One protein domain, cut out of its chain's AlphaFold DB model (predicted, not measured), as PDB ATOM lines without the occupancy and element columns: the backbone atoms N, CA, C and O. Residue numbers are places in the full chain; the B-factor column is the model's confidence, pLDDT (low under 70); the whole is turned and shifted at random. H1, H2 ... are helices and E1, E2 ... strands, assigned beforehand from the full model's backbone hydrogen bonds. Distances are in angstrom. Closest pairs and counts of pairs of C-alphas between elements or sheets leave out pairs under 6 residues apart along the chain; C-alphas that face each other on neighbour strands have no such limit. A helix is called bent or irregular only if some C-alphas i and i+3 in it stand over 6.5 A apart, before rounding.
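AT A GLANCE: This is residues 421 to 530 of the 822 residues of an uncharacterized protein of Candidatus Moranbacteria bacterium GW2011_GWE2_35_2- (UniProt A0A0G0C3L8). One strongly twisted sheet is a folded sheet, bent back on itself: the hairpin E2 and E3 partly faces E5, E4 and E7, with E6 as the hinge, and the outline of the whole is elongated. The turn at residues 449 to 455 makes one end of the longest axis, short H1 sits beside edge strand E7, and E1 lies near E5. The printed part has 110 residues, with one named helix and seven named strands in the order E1 H1 E2 E3 E4 E5 E6 E7. The antiparallel sheet runs E2 E3 E6 E5 E4 E7; the class is mostly strand, with under half of the residues in named elements. The whole is compact, radius of gyration of the C-alphas 13.1 A, spanning 43 by 28 by 27 A.

HOW THE PARTS SIT: E1, residues 421 to 425, pairs with no named strand; its closest C-alphas to E5, residues 492 to 499, are Tyr 422 and Thr 497, 6.1 A. H1, residues 436 to 439, is on the sheet but over none of its strands, and is too short for an O i to N i+4 pair; its one O i to N i+3 pair is within hydrogen-bond range. E2, residues 442 to 448, and E3, residues 456 to 463, form a hairpin, with N 443 and O 462 2.9 A apart. E3 is antiparallel to E6, residues 504 to 508, with N 461 and O 505 2.8 A apart. E4, residues 476 to 479, E5 and E6 form a meander, each strand the antiparallel neighbour of the one before, and two hairpins; N 477 and O 494 are 2.8 A apart, as are N 497 and O 506. E7, residues 525 to 528, is antiparallel to E4, with N 476 and O 528 2.9 A apart. E3 E4 E5 E6 and E4 E5 E6 E7 are Greek keys, the first strand antiparallel neighbour of the fourth.

IN THESE COORDINATES: E1 begins at C-alpha 421 (205.800, 206.736, 184.941), and E7 ends at C-alpha 528 (196.261, 195.110, 190.995). E3 and E5 each measure 19.6 A, E2 18.0 A.

THE WHOLE: The farthest C-alphas, Ser 428 and Gly 451, are 44.5 A apart. The printed part has no cut; the links E3 to E4, E4 to E5 and E6 to E7 are long. Residues 449 to 457 have pLDDT under 70.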
ATOM      1  N   VAL A 421     206.519 207.362 183.830       93.50
ATOM      2  CA  VAL A 421     205.800 206.736 184.941       93.50
ATOM      3  C   VAL A 421     204.475 206.176 184.432       93.50
ATOM      4  O   VAL A 421     203.703 206.881 183.779       93.50
ATOM      5  N   TYR A 422     204.206 204.903 184.720       96.50
ATOM      6  CA  TYR A 422     202.976 204.219 184.318       96.50
ATOM      7  C   TYR A 422     202.122 203.884 185.535       96.50
ATOM      8  O   TYR A 422     202.614 203.332 186.522       96.50
ATOM      9  N   ARG A 423     200.825 204.184 185.438       97.12
ATOM     10  CA  ARG A 423     199.807 203.815 186.431       97.12
ATOM     11  C   ARG A 423     198.536 203.363 185.739       97.12
ATOM     12  O   ARG A 423     198.219 203.833 184.646       97.12
ATOM     13  N   SER A 424     197.799 202.465 186.371       98.19
ATOM     14  CA  SER A 424     196.533 201.956 185.853       98.19
ATOM     15  C   SER A 424     195.354 202.439 186.685       98.19
ATOM     16  O   SER A 424     195.426 202.581 187.905       98.19
ATOM     17  N   VAL A 425     194.231 202.656 186.007       97.44
ATOM     18  CA  VAL A 425     192.937 202.946 186.621       97.44
ATOM     19  C   VAL A 425     191.939 201.890 186.178       97.44
ATOM     20  O   VAL A 425     191.772 201.649 184.982       97.44
ATOM     21  N   GLY A 426     191.230 201.298 187.138       96.38
ATOM     22  CA  GLY A 426     190.067 200.453 186.879       96.38
ATOM     23  C   GLY A 426     188.938 200.771 187.856       96.38
ATOM     24  O   GLY A 426     189.088 200.491 189.046       96.38
ATOM     25  N   PRO A 427     187.799 201.318 187.393       95.31
ATOM     26  CA  PRO A 427     186.675 201.653 188.259       95.31
ATOM     27  C   PRO A 427     186.257 200.501 189.173       95.31
ATOM     28  O   PRO A 427     185.959 199.400 188.702       95.31
ATOM     29  N   SER A 428     186.229 200.772 190.481       89.94
ATOM     30  CA  SER A 428     185.871 199.811 191.543       89.94
ATOM     31  C   SER A 428     186.740 198.544 191.626       89.94
ATOM     32  O   SER A 428     186.352 197.603 192.309       89.94
ATOM     33  N   ALA A 429     187.894 198.485 190.951       93.88
ATOM     34  CA  ALA A 429     188.716 197.278 190.868       93.88
ATOM     35  C   ALA A 429     189.631 197.095 192.092       93.88
ATOM     36  O   ALA A 429     190.825 197.357 192.011       93.88
ATOM     37  N   THR A 430     189.086 196.631 193.219       95.06
ATOM     38  CA  THR A 430     189.860 196.384 194.457       95.06
ATOM     39  C   THR A 430     190.365 194.949 194.610       95.06
ATOM     40  O   THR A 430     191.104 194.649 195.537       95.06
ATOM     41  N   THR A 431     189.974 194.031 193.726       95.38
ATOM     42  CA  THR A 431     190.447 192.640 193.763       95.38
ATOM     43  C   THR A 431     191.664 192.447 192.865       95.38
ATOM     44  O   THR A 431     191.702 193.027 191.777       95.38
ATOM     45  N   ALA A 432     192.577 191.553 193.255       96.94
ATOM     46  CA  ALA A 432     193.709 191.167 192.419       96.94
ATOM     47  C   ALA A 432     193.245 190.655 191.041       96.94
ATOM     48  O   ALA A 432     192.290 189.881 190.928       96.94
ATOM     49  N   LEU A 433     193.924 191.105 189.989       97.12
ATOM     50  CA  LEU A 433     193.760 190.651 188.608       97.12
ATOM     51  C   LEU A 433     194.378 189.261 188.407       97.12
ATOM     52  O   LEU A 433     193.847 188.456 187.641       97.12
ATOM     53  N   ALA A 434     195.484 188.994 189.097       98.12
ATOM     54  CA  ALA A 434     196.204 187.727 189.109       98.12
ATOM     55  C   ALA A 434     196.944 187.567 190.444       98.12
ATOM     56  O   ALA A 434     197.320 188.566 191.053       98.12
ATOM     57  N   THR A 435     197.135 186.322 190.882       97.88
ATOM     58  CA  THR A 435     197.874 185.968 192.105       97.88
ATOM     59  C   THR A 435     198.737 184.734 191.858       97.88
ATOM     60  O   THR A 435     198.357 183.875 191.046       97.88
ATOM     61  N   GLY A 436     199.846 184.595 192.585       96.62
ATOM     62  CA  GLY A 436     200.739 183.445 192.419       96.62
ATOM     63  C   GLY A 436     200.102 182.107 192.776       96.62
ATOM     64  O   GLY A 436     200.298 181.116 192.073       96.62
ATOM     65  N   GLY A 437     199.160 182.091 193.723       95.12
ATOM     66  CA  GLY A 437     198.346 180.902 194.004       95.12
ATOM     67  C   GLY A 437     197.549 180.364 192.799       95.12
ATOM     68  O   GLY A 437     197.189 179.188 192.784       95.12
ATOM     69  N   THR A 438     197.274 181.194 191.782       97.44
ATOM     70  CA  THR A 438     196.584 180.777 190.543       97.44
ATOM     71  C   THR A 438     197.532 180.629 189.351       97.44
ATOM     72  O   THR A 438     197.342 179.718 188.546       97.44
ATOM     73  N   TYR A 439     198.523 181.515 189.215       97.62
ATOM     74  CA  TYR A 439     199.376 181.618 188.020       97.62
ATOM     75  C   TYR A 439     200.811 181.099 188.228       97.62
ATOM     76  O   TYR A 439     201.607 181.105 187.288       97.62
ATOM     77  N   GLY A 440     201.119 180.565 189.410       96.25
ATOM     78  CA  GLY A 440     202.439 180.043 189.755       96.25
ATOM     79  C   GLY A 440     203.410 181.153 190.134       96.25
ATOM     80  O   GLY A 440     202.994 182.224 190.566       96.25
ATOM     81  N   ASN A 441     204.703 180.885 189.988       96.12
ATOM     82  CA  ASN A 441     205.718 181.781 190.524       96.12
ATOM     83  C   ASN A 441     205.905 183.045 189.658       96.12
ATOM     84  O   ASN A 441     205.398 183.120 188.530       96.12
ATOM     85  N   VAL A 442     206.640 184.021 190.192       96.12
ATOM     86  CA  VAL A 442     207.202 185.175 189.487       96.12
ATOM     87  C   VAL A 442     208.707 185.285 189.760       96.12
ATOM     88  O   VAL A 442     209.196 184.930 190.829       96.12
ATOM     89  N   GLU A 443     209.452 185.742 188.758       95.50
ATOM     90  CA  GLU A 443     210.870 186.085 188.855       95.50
ATOM     91  C   GLU A 443     211.075 187.465 188.243       95.50
ATOM     92  O   GLU A 443     210.771 187.676 187.068       95.50
ATOM     93  N   ILE A 444     211.620 188.397 189.021       95.00
ATOM     94  CA  ILE A 444     212.029 189.718 188.536       95.00
ATOM     95  C   ILE A 444     213.547 189.736 188.462       95.00
ATOM     96  O   ILE A 444     214.225 189.565 189.480       95.00
ATOM     97  N   LYS A 445     214.073 189.908 187.248       91.62
ATOM     98  CA  LYS A 445     215.511 189.904 186.953       91.62
ATOM     99  C   LYS A 445     215.852 190.962 185.900       91.62
ATOM    100  O   LYS A 445     214.996 191.290 185.071       91.62
ATOM    101  N   PRO A 446     217.099 191.464 185.879       86.25
ATOM    102  CA  PRO A 446     217.580 192.236 184.746       86.25
ATOM    103  C   PRO A 446     217.560 191.370 183.482       86.25
ATOM    104  O   PRO A 446     218.098 190.260 183.451       86.25
ATOM    105  N   ALA A 447     216.952 191.891 182.425       82.88
ATOM    106  CA  ALA A 447     217.145 191.406 181.075       82.88
ATOM    107  C   ALA A 447     218.378 192.094 180.499       82.88
ATOM    108  O   ALA A 447     218.466 193.321 180.467       82.88
ATOM    109  N   TYR A 448     219.338 191.298 180.048       71.31
ATOM    110  CA  TYR A 448     220.558 191.817 179.451       71.31
ATOM    111  C   TYR A 448     220.396 191.995 177.950       71.31
ATOM    112  O   TYR A 448     219.691 191.238 177.276       71.31
ATOM    113  N   VAL A 449     221.136 192.966 177.426       54.78
ATOM    114  CA  VAL A 449     221.444 193.053 176.003       54.78
ATOM    115  C   VAL A 449     221.937 191.693 175.495       54.78
ATOM    116  O   VAL A 449     222.743 191.029 176.148       54.78
ATOM    117  N   SER A 450     221.468 191.268 174.317       58.50
ATOM    118  CA  SER A 450     221.860 189.988 173.716       58.50
ATOM    119  C   SER A 450     223.386 189.841 173.643       58.50
ATOM    120  O   SER A 450     224.051 190.561 172.904       58.50
ATOM    121  N   GLY A 451     223.931 188.860 174.366       52.44
ATOM    122  CA  GLY A 451     225.372 188.584 174.420       52.44
ATOM    123  C   GLY A 451     226.137 189.319 175.527       52.44
ATOM    124  O   GLY A 451     227.329 189.064 175.678       52.44
ATOM    125  N   SER A 452     225.474 190.168 176.320       46.44
ATOM    126  CA  SER A 452     226.047 190.842 177.490       46.44
ATOM    127  C   SER A 452     225.631 190.164 178.800       46.44
ATOM    128  O   SER A 452     224.544 189.603 178.910       46.44
ATOM    129  N   THR A 453     226.506 190.221 179.806       64.25
ATOM    130  CA  THR A 453     226.216 189.799 181.191       64.25
ATOM    131  C   THR A 453     226.292 190.955 182.189       64.25
ATOM    132  O   THR A 453     226.136 190.740 183.388       64.25
ATOM    133  N   THR A 454     226.596 192.164 181.717       48.97
ATOM    134  CA  THR A 454     226.789 193.361 182.551       48.97
ATOM    135  C   THR A 454     225.859 194.497 182.152       48.97
ATOM    136  O   THR A 454     225.536 195.325 182.997       48.97
ATOM    137  N   ASN A 455     225.390 194.514 180.903       52.25
ATOM    138  CA  ASN A 455     224.645 195.642 180.362       52.25
ATOM    139  C   ASN A 455     223.157 195.308 180.347       52.25
ATOM    140  O   ASN A 455     222.687 194.451 179.588       52.25
ATOM    141  N   ILE A 456     222.445 195.944 181.267       63.69
ATOM    142  CA  ILE A 456     221.024 195.732 181.514       63.69
ATOM    143  C   ILE A 456     220.239 196.531 180.474       63.69
ATOM    144  O   ILE A 456     220.418 197.737 180.375       63.69
ATOM    145  N   ALA A 457     219.392 195.844 179.713       63.97
ATOM    146  CA  ALA A 457     218.467 196.450 178.759       63.97
ATOM    147  C   ALA A 457     217.114 196.775 179.406       63.97
ATOM    148  O   ALA A 457     216.436 197.714 179.007       63.97
ATOM    149  N   ASP A 458     216.682 195.969 180.379       79.81
ATOM    150  CA  ASP A 458     215.421 196.184 181.087       79.81
ATOM    151  C   ASP A 458     215.357 195.358 182.376       79.81
ATOM    152  O   ASP A 458     216.241 194.547 182.647       79.81
ATOM    153  N   TYR A 459     214.275 195.495 183.137       90.50
ATOM    154  CA  TYR A 459     213.906 194.549 184.190       90.50
ATOM    155  C   TYR A 459     212.604 193.853 183.828       90.50
ATOM    156  O   TYR A 459     211.596 194.500 183.543       90.50
ATOM    157  N   VAL A 460     212.630 192.521 183.832       95.12
ATOM    158  CA  VAL A 460     211.523 191.693 183.351       95.12
ATOM    159  C   VAL A 460     210.979 190.838 184.486       95.12
ATOM    160  O   VAL A 460     211.715 190.058 185.089       95.12
ATOM    161  N   ALA A 461     209.677 190.971 184.736       97.62
ATOM    162  CA  ALA A 461     208.881 190.040 185.519       97.62
ATOM    163  C   ALA A 461     208.460 188.861 184.626       97.62
ATOM    164  O   ALA A 461     207.767 189.046 183.618       97.62
ATOM    165  N   THR A 462     208.895 187.661 184.997       97.62
ATOM    166  CA  THR A 462     208.630 186.397 184.302       97.62
ATOM    167  C   THR A 462     207.676 185.550 185.129       97.62
ATOM    168  O   THR A 462     207.993 185.195 186.260       97.62
ATOM    169  N   PHE A 463     206.521 185.212 184.563       97.94
ATOM    170  CA  PHE A 463     205.476 184.416 185.204       97.94
ATOM    171  C   PHE A 463     205.455 182.989 184.645       97.94
ATOM    172  O   PHE A 463     205.660 182.773 183.452       97.94
ATOM    173  N   TRP A 464     205.152 181.993 185.482       96.94
ATOM    174  CA  TRP A 464     205.146 180.578 185.064       96.94
ATOM    175  C   TRP A 464     203.903 180.177 184.265       96.94
ATOM    176  O   TRP A 464     203.865 179.090 183.684       96.94
ATOM    177  N   SER A 465     202.888 181.039 184.239       97.62
ATOM    178  CA  SER A 465     201.667 180.868 183.457       97.62
ATOM    179  C   SER A 465     201.291 182.173 182.765       97.62
ATOM    180  O   SER A 465     201.532 183.256 183.295       97.62
ATOM    181  N   ASP A 466     200.626 182.059 181.615       98.31
ATOM    182  CA  ASP A 466     200.062 183.205 180.905       98.31
ATOM    183  C   ASP A 466     199.088 183.984 181.803       98.31
ATOM    184  O   ASP A 466     198.109 183.429 182.318       98.31
ATOM    185  N   LEU A 467     199.326 185.285 181.950       98.50
ATOM    186  CA  LEU A 467     198.454 186.188 182.692       98.50
ATOM    187  C   LEU A 467     197.197 186.568 181.884       98.50
ATOM    188  O   LEU A 467     197.188 186.511 180.647       98.50
ATOM    189  N   PRO A 468     196.117 187.013 182.558       97.56
ATOM    190  CA  PRO A 468     194.908 187.489 181.895       97.56
ATOM    191  C   PRO A 468     195.178 188.575 180.851       97.56
ATOM    192  O   PRO A 468     195.980 189.485 181.043       97.56
ATOM    193  N   THR A 469     194.414 188.562 179.757       96.94
ATOM    194  CA  THR A 469     194.608 189.504 178.642       96.94
ATOM    195  C   THR A 469     194.294 190.966 178.982       96.94
ATOM    196  O   THR A 469     194.515 191.844 178.150       96.94
ATOM    197  N   ASN A 470     193.716 191.236 180.153       94.50
ATOM    198  CA  ASN A 470     193.459 192.576 180.677       94.50
ATOM    199  C   ASN A 470     194.534 193.059 181.669       94.50
ATOM    200  O   ASN A 470     194.366 194.165 182.186       94.50
ATOM    201  N   VAL A 471     195.589 192.270 181.916       98.25
ATOM    202  CA  VAL A 471     196.822 192.716 182.584       98.25
ATOM    203  C   VAL A 471     197.715 193.420 181.565       98.25
ATOM    204  O   VAL A 471     197.894 192.936 180.439       98.25
ATOM    205  N   GLY A 472     198.263 194.567 181.944       98.19
ATOM    206  CA  GLY A 472     199.094 195.373 181.065       98.19
ATOM    207  C   GLY A 472     199.727 196.570 181.758       98.19
ATOM    208  O   GLY A 472     199.852 196.627 182.978       98.19
ATOM    209  N   VAL A 473     200.137 197.541 180.950       98.50
ATOM    210  CA  VAL A 473     200.837 198.746 181.397       98.50
ATOM    211  C   VAL A 473     200.091 199.489 182.499       98.50
ATOM    212  O   VAL A 473     198.871 199.669 182.440       98.50
ATOM    213  N   GLY A 474     200.853 199.931 183.490       98.19
ATOM    214  CA  GLY A 474     200.392 200.613 184.683       98.19
ATOM    215  C   GLY A 474     199.855 199.698 185.779       98.19
ATOM    216  O   GLY A 474     199.574 200.210 186.853       98.19
ATOM    217  N   ASP A 475     199.666 198.395 185.567       98.81
ATOM    218  CA  ASP A 475     199.256 197.502 186.661       98.81
ATOM    219  C   ASP A 475     200.379 197.364 187.696       98.81
ATOM    220  O   ASP A 475     201.560 197.334 187.341       98.81
ATOM    221  N   ALA A 476     199.993 197.328 188.971       98.44
ATOM    222  CA  ALA A 476     200.896 197.249 190.110       98.44
ATOM    223  C   ALA A 476     201.082 195.786 190.527       98.44
ATOM    224  O   ALA A 476     200.095 195.086 190.756       98.44
ATOM    225  N   LEU A 477     202.328 195.335 190.615       98.06
ATOM    226  CA  LEU A 477     202.744 194.016 191.077       98.06
ATOM    227  C   LEU A 477     203.419 194.183 192.437       98.06
ATOM    228  O   LEU A 477     204.501 194.764 192.500       98.06
ATOM    229  N   GLN A 478     202.783 193.678 193.491       96.62
ATOM    230  CA  GLN A 478     203.434 193.446 194.782       96.62
ATOM    231  C   GLN A 478     203.963 192.012 194.812       96.62
ATOM    232  O   GLN A 478     203.298 191.115 194.276       96.62
ATOM    233  N   TYR A 479     205.129 191.806 195.405       94.62
ATOM    234  CA  TYR A 479     205.778 190.503 195.486       94.62
ATOM    235  C   TYR A 479     206.676 190.441 196.715       94.62
ATOM    236  O   TYR A 479     207.282 191.458 197.054       94.62
ATOM    237  N   ASP A 480     206.747 189.254 197.307       92.00
ATOM    238  CA  ASP A 480     207.681 188.921 198.376       92.00
ATOM    239  C   ASP A 480     209.105 188.948 197.793       92.00
ATOM    240  O   ASP A 480     209.456 188.142 196.916       92.00
ATOM    241  N   ASP A 481     209.889 189.968 198.150       84.81
ATOM    242  CA  ASP A 481     211.229 190.162 197.595       84.81
ATOM    243  C   ASP A 481     212.357 189.639 198.489       84.81
ATOM    244  O   ASP A 481     213.476 189.434 197.985       84.81
ATOM    245  N   ASP A 482     212.049 189.316 199.748       84.94
ATOM    246  CA  ASP A 482     212.984 188.777 200.731       84.94
ATOM    247  C   ASP A 482     212.783 187.280 201.082       84.94
ATOM    248  O   ASP A 482     213.674 186.690 201.711       84.94
ATOM    249  N   ASP A 483     211.761 186.636 200.497       86.12
ATOM    250  CA  ASP A 483     211.422 185.198 200.531       86.12
ATOM    251  C   ASP A 483     211.035 184.705 201.941       86.12
ATOM    252  O   ASP A 483     211.467 183.624 202.380       86.12
ATOM    253  N   ASP A 484     210.260 185.501 202.688       88.12
ATOM    254  CA  ASP A 484     209.789 185.169 204.040       88.12
ATOM    255  C   ASP A 484     208.361 184.582 204.114       88.12
ATOM    256  O   ASP A 484     208.015 183.909 205.101       88.12
ATOM    257  N   GLY A 485     207.613 184.653 203.009       88.00
ATOM    258  CA  GLY A 485     206.312 184.029 202.797       88.00
ATOM    259  C   GLY A 485     205.107 184.905 203.147       88.00
ATOM    260  O   GLY A 485     203.990 184.368 203.242       88.00
ATOM    261  N   ASP A 486     205.291 186.208 203.360       88.56
ATOM    262  CA  ASP A 486     204.213 187.194 203.412       88.56
ATOM    263  C   ASP A 486     204.486 188.446 202.561       88.56
ATOM    264  O   ASP A 486     205.472 188.530 201.851       88.56
ATOM    265  N   ILE A 487     203.495 189.345 202.492       93.00
ATOM    266  CA  ILE A 487     203.669 190.669 201.889       93.00
ATOM    267  C   ILE A 487     203.594 191.684 203.023       93.00
ATOM    268  O   ILE A 487     202.528 191.819 203.631       93.00
ATOM    269  N   ASP A 488     204.683 192.401 203.278       92.56
ATOM    270  CA  ASP A 488     204.799 193.405 204.330       92.56
ATOM    271  C   ASP A 488     205.597 194.658 203.895       92.56
ATOM    272  O   ASP A 488     205.741 194.966 202.712       92.56
ATOM    273  N   ALA A 489     206.038 195.476 204.856       90.56
ATOM    274  CA  ALA A 489     206.761 196.727 204.600       90.56
ATOM    275  C   ALA A 489     208.209 196.550 204.093       90.56
ATOM    276  O   ALA A 489     208.855 197.547 203.752       90.56
ATOM    277  N   SER A 490     208.741 195.330 204.131       90.00
ATOM    278  CA  SER A 490     210.077 194.962 203.652       90.00
ATOM    279  C   SER A 490     210.070 194.631 202.162       90.00
ATOM    280  O   SER A 490     211.123 194.727 201.537       90.00
ATOM    281  N   ASP A 491     208.887 194.359 201.610       91.56
ATOM    282  CA  ASP A 491     208.683 193.937 200.234       91.56
ATOM    283  C   ASP A 491     208.590 195.075 199.224       91.56
ATOM    284  O   ASP A 491     208.550 196.274 199.527       91.56
ATOM    285  N   SER A 492     208.511 194.670 197.959       92.69
ATOM    286  CA  SER A 492     208.529 195.575 196.828       92.69
ATOM    287  C   SER A 492     207.208 195.627 196.071       92.69
ATOM    288  O   SER A 492     206.475 194.652 195.886       92.69
ATOM    289  N   ILE A 493     206.956 196.811 195.514       95.69
ATOM    290  CA  ILE A 493     205.925 197.042 194.511       95.69
ATOM    291  C   ILE A 493     206.534 197.646 193.248       95.69
ATOM    292  O   ILE A 493     207.302 198.613 193.281       95.69
ATOM    293  N   VAL A 494     206.172 197.076 192.102       97.31
ATOM    294  CA  VAL A 494     206.618 197.521 190.778       97.31
ATOM    295  C   VAL A 494     205.436 197.702 189.838       97.31
ATOM    296  O   VAL A 494     204.348 197.175 190.053       97.31
ATOM    297  N   PHE A 495     205.645 198.456 188.766       98.25
ATOM    298  CA  PHE A 495     204.614 198.789 187.793       98.25
ATOM    299  C   PHE A 495     205.005 198.270 186.423       98.25
ATOM    300  O   PHE A 495     206.131 198.475 185.968       98.25
ATOM    301  N   ILE A 496     204.054 197.633 185.745       98.50
ATOM    302  CA  ILE A 496     204.252 197.152 184.379       98.50
ATOM    303  C   ILE A 496     204.413 198.359 183.448       98.50
ATOM    304  O   ILE A 496     203.511 199.187 183.321       98.50
ATOM    305  N   THR A 497     205.541 198.452 182.755       96.50
ATOM    306  CA  THR A 497     205.828 199.516 181.777       96.50
ATOM    307  C   THR A 497     205.639 199.048 180.340       96.50
ATOM    308  O   THR A 497     205.385 199.864 179.451       96.50
ATOM    309  N   LYS A 498     205.691 197.732 180.108       96.12
ATOM    310  CA  LYS A 498     205.454 197.105 178.806       96.12
ATOM    311  C   LYS A 498     205.046 195.645 178.970       96.12
ATOM    312  O   LYS A 498     205.564 194.926 179.819       96.12
ATOM    313  N   ARG A 499     204.151 195.184 178.103       97.50
ATOM    314  CA  ARG A 499     203.846 193.765 177.916       97.50
ATOM    315  C   ARG A 499     204.749 193.203 176.820       97.50
ATOM    316  O   ARG A 499     204.655 193.631 175.675       97.50
ATOM    317  N   ILE A 500     205.632 192.266 177.146       95.75
ATOM    318  CA  ILE A 500     206.497 191.628 176.141       95.75
ATOM    319  C   ILE A 500     205.697 190.520 175.450       95.75
ATOM    320  O   ILE A 500     205.566 190.509 174.227       95.75
ATOM    321  N   ASP A 501     205.075 189.654 176.248       97.38
ATOM    322  CA  ASP A 501     204.118 188.641 175.809       97.38
ATOM    323  C   ASP A 501     203.116 188.310 176.942       97.38
ATOM    324  O   ASP A 501     202.783 189.180 177.741       97.38
ATOM    325  N   ALA A 502     202.522 187.113 176.965       97.69
ATOM    326  CA  ALA A 502     201.534 186.740 177.980       97.69
ATOM    327  C   ALA A 502     202.136 186.354 179.342       97.69
ATOM    328  O   ALA A 502     201.400 186.362 180.326       97.69
ATOM    329  N   SER A 503     203.435 186.064 179.408       97.88
ATOM    330  CA  SER A 503     204.140 185.635 180.618       97.88
ATOM    331  C   SER A 503     205.350 186.512 180.962       97.88
ATOM    332  O   SER A 503     205.937 186.322 182.021       97.88
ATOM    333  N   HIS A 504     205.723 187.474 180.114       97.69
ATOM    334  CA  HIS A 504     206.856 188.376 180.341       97.69
ATOM    335  C   HIS A 504     206.437 189.846 180.252       97.69
ATOM    336  O   HIS A 504     205.792 190.278 179.285       97.69
ATOM    337  N   TYR A 505     206.835 190.628 181.252       98.31
ATOM    338  CA  TYR A 505     206.451 192.029 181.397       98.31
ATOM    339  C   TYR A 505     207.641 192.863 181.862       98.31
ATOM    340  O   TYR A 505     208.302 192.504 182.830       98.31
ATOM    341  N   SER A 506     207.892 193.989 181.198       96.00
ATOM    342  CA  SER A 506     208.842 194.985 181.692       96.00
ATOM    343  C   SER A 506     208.255 195.677 182.915       96.00
ATOM    344  O   SER A 506     207.080 196.065 182.893       96.00
ATOM    345  N   VAL A 507     209.058 195.852 183.959       96.56
ATOM    346  CA  VAL A 507     208.628 196.434 185.233       96.56
ATOM    347  C   VAL A 507     209.627 197.463 185.749       96.56
ATOM    348  O   VAL A 507     210.834 197.326 185.563       96.56
ATOM    349  N   ARG A 508     209.120 198.504 186.411       93.88
ATOM    350  CA  ARG A 508     209.929 199.544 187.065       93.88
ATOM    351  C   ARG A 508     209.365 199.882 188.439       93.88
ATOM    352  O   ARG A 508     208.191 199.629 188.709       93.88
ATOM    353  N   THR A 509     210.196 200.451 189.305       93.19
ATOM    354  CA  THR A 509     209.768 200.923 190.632       93.19
ATOM    355  C   THR A 509     208.759 202.069 190.524       93.19
ATOM    356  O   THR A 509     208.469 202.598 189.448       93.19
ATOM    357  N   VAL A 510     208.261 202.506 191.680       91.56
ATOM    358  CA  VAL A 510     207.423 203.699 191.858       91.56
ATOM    359  C   VAL A 510     207.946 204.926 191.099       91.56
ATOM    360  O   VAL A 510     207.154 205.618 190.453       91.56
ATOM    361  N   SER A 511     209.259 205.174 191.154       84.88
ATOM    362  CA  SER A 511     209.946 206.312 190.532       84.88
ATOM    363  C   SER A 511     210.408 206.043 189.098       84.88
ATOM    364  O   SER A 511     211.065 206.891 188.507       84.88
ATOM    365  N   GLY A 512     210.094 204.876 188.527       84.44
ATOM    366  CA  GLY A 512     210.544 204.487 187.191       84.44
ATOM    367  C   GLY A 512     211.979 203.949 187.138       84.44
ATOM    368  O   GLY A 512     212.481 203.693 186.046       84.44
ATOM    369  N   THR A 513     212.638 203.742 188.280       83.75
ATOM    370  CA  THR A 513     214.001 203.190 188.353       83.75
ATOM    371  C   THR A 513     214.003 201.654 188.301       83.75
ATOM    372  O   THR A 513     212.953 201.005 188.225       83.75
ATOM    373  N   ALA A 514     215.200 201.063 188.312       85.06
ATOM    374  CA  ALA A 514     215.404 199.620 188.388       85.06
ATOM    375  C   ALA A 514     214.840 199.021 189.698       85.06
ATOM    376  O   ALA A 514     215.153 199.542 190.772       85.06
ATOM    377  N   PRO A 515     214.031 197.947 189.635       89.69
ATOM    378  CA  PRO A 515     213.556 197.227 190.814       89.69
ATOM    379  C   PRO A 515     214.605 196.281 191.409       89.69
ATOM    380  O   PRO A 515     215.575 195.899 190.749       89.69
ATOM    381  N   ALA A 516     214.372 195.856 192.653       85.62
ATOM    382  CA  ALA A 516     215.123 194.767 193.264       85.62
ATOM    383  C   ALA A 516     214.848 193.445 192.528       85.62
ATOM    384  O   ALA A 516     213.737 193.179 192.069       85.62
ATOM    385  N   SER A 517     215.877 192.606 192.397       86.12
ATOM    386  CA  SER A 517     215.690 191.257 191.865       86.12
ATOM    387  C   SER A 517     215.169 190.334 192.957       86.12
ATOM    388  O   SER A 517     215.792 190.252 194.008       86.12
ATOM    389  N   THR A 518     214.125 189.563 192.650       85.06
ATOM    390  CA  THR A 518     213.689 188.416 193.475       85.06
ATOM    391  C   THR A 518     214.875 187.519 193.850       85.06
ATOM    392  O   THR A 518     215.746 187.266 193.006       85.06
ATOM    393  N   LEU A 519     214.943 187.025 195.086       84.44
ATOM    394  CA  LEU A 519     216.020 186.126 195.520       84.44
ATOM    395  C   LEU A 519     215.825 184.694 194.997       84.44
ATOM    396  O   LEU A 519     216.800 184.039 194.609       84.44
ATOM    397  N   ALA A 520     214.572 184.254 194.889       85.81
ATOM    398  CA  ALA A 520     214.150 182.974 194.338       85.81
ATOM    399  C   ALA A 520     212.817 183.122 193.571       85.81
ATOM    400  O   ALA A 520     212.151 184.146 193.700       85.81
ATOM    401  N   PRO A 521     212.427 182.128 192.750       88.94
ATOM    402  CA  PRO A 521     211.064 182.014 192.241       88.94
ATOM    403  C   PRO A 521     210.016 182.038 193.352       88.94
ATOM    404  O   PRO A 521     209.894 181.053 194.079       88.94
ATOM    405  N   ASP A 522     209.198 183.082 193.384       88.75
ATOM    406  CA  ASP A 522     208.256 183.327 194.475       88.75
ATOM    407  C   ASP A 522     206.787 183.166 194.032       88.75
ATOM    408  O   ASP A 522     206.456 183.461 192.882       88.75
ATOM    409  N   SER A 523     205.895 182.675 194.903       93.88
ATOM    410  CA  SER A 523     204.450 182.540 194.621       93.88
ATOM    411  C   SER A 523     203.545 183.471 195.435       93.88
ATOM    412  O   SER A 523     202.326 183.495 195.215       93.88
ATOM    413  N   ASP A 524     204.128 184.239 196.337       94.88
ATOM    414  CA  ASP A 524     203.495 185.203 197.214       94.88
ATOM    415  C   ASP A 524     203.541 186.579 196.540       94.88
ATOM    416  O   ASP A 524     204.253 187.510 196.885       94.88
ATOM    417  N   TRP A 525     202.725 186.702 195.493       96.81
ATOM    418  CA  TRP A 525     202.589 187.931 194.720       96.81
ATOM    419  C   TRP A 525     201.155 188.136 194.245       96.81
ATOM    420  O   TRP A 525     200.346 187.200 194.129       96.81
ATOM    421  N   SER A 526     200.813 189.385 193.938       98.06
ATOM    422  CA  SER A 526     199.510 189.755 193.376       98.06
ATOM    423  C   SER A 526     199.599 190.986 192.477       98.06
ATOM    424  O   SER A 526     200.395 191.891 192.707       98.06
ATOM    425  N   ILE A 527     198.751 191.027 191.445       98.69
ATOM    426  CA  ILE A 527     198.658 192.154 190.505       98.69
ATOM    427  C   ILE A 527     197.346 192.902 190.710       98.69
ATOM    428  O   ILE A 527     196.275 192.297 190.679       98.69
ATOM    429  N   PHE A 528     197.407 194.225 190.812       98.56
ATOM    430  CA  PHE A 528     196.261 195.110 190.995       98.56
ATOM    431  C   PHE A 528     196.249 196.248 189.975       98.56
ATOM    432  O   PHE A 528     197.259 196.594 189.365       98.56
ATOM    433  N   ARG A 529     195.087 196.896 189.836       98.12
ATOM    434  CA  ARG A 529     195.055 198.264 189.302       98.12
ATOM    435  C   ARG A 529     195.699 199.197 190.325       98.12
ATOM    436  O   ARG A 529     195.382 199.060 191.504       98.12
ATOM    437  N   SER A 530     196.517 200.161 189.902       98.00
ATOM    438  CA  SER A 530     197.128 201.139 190.823       98.00
ATOM    439  C   SER A 530     196.064 201.975 191.529       98.00
ATOM    440  O   SER A 530     196.172 202.258 192.717       98.00
TER     441      SER A 530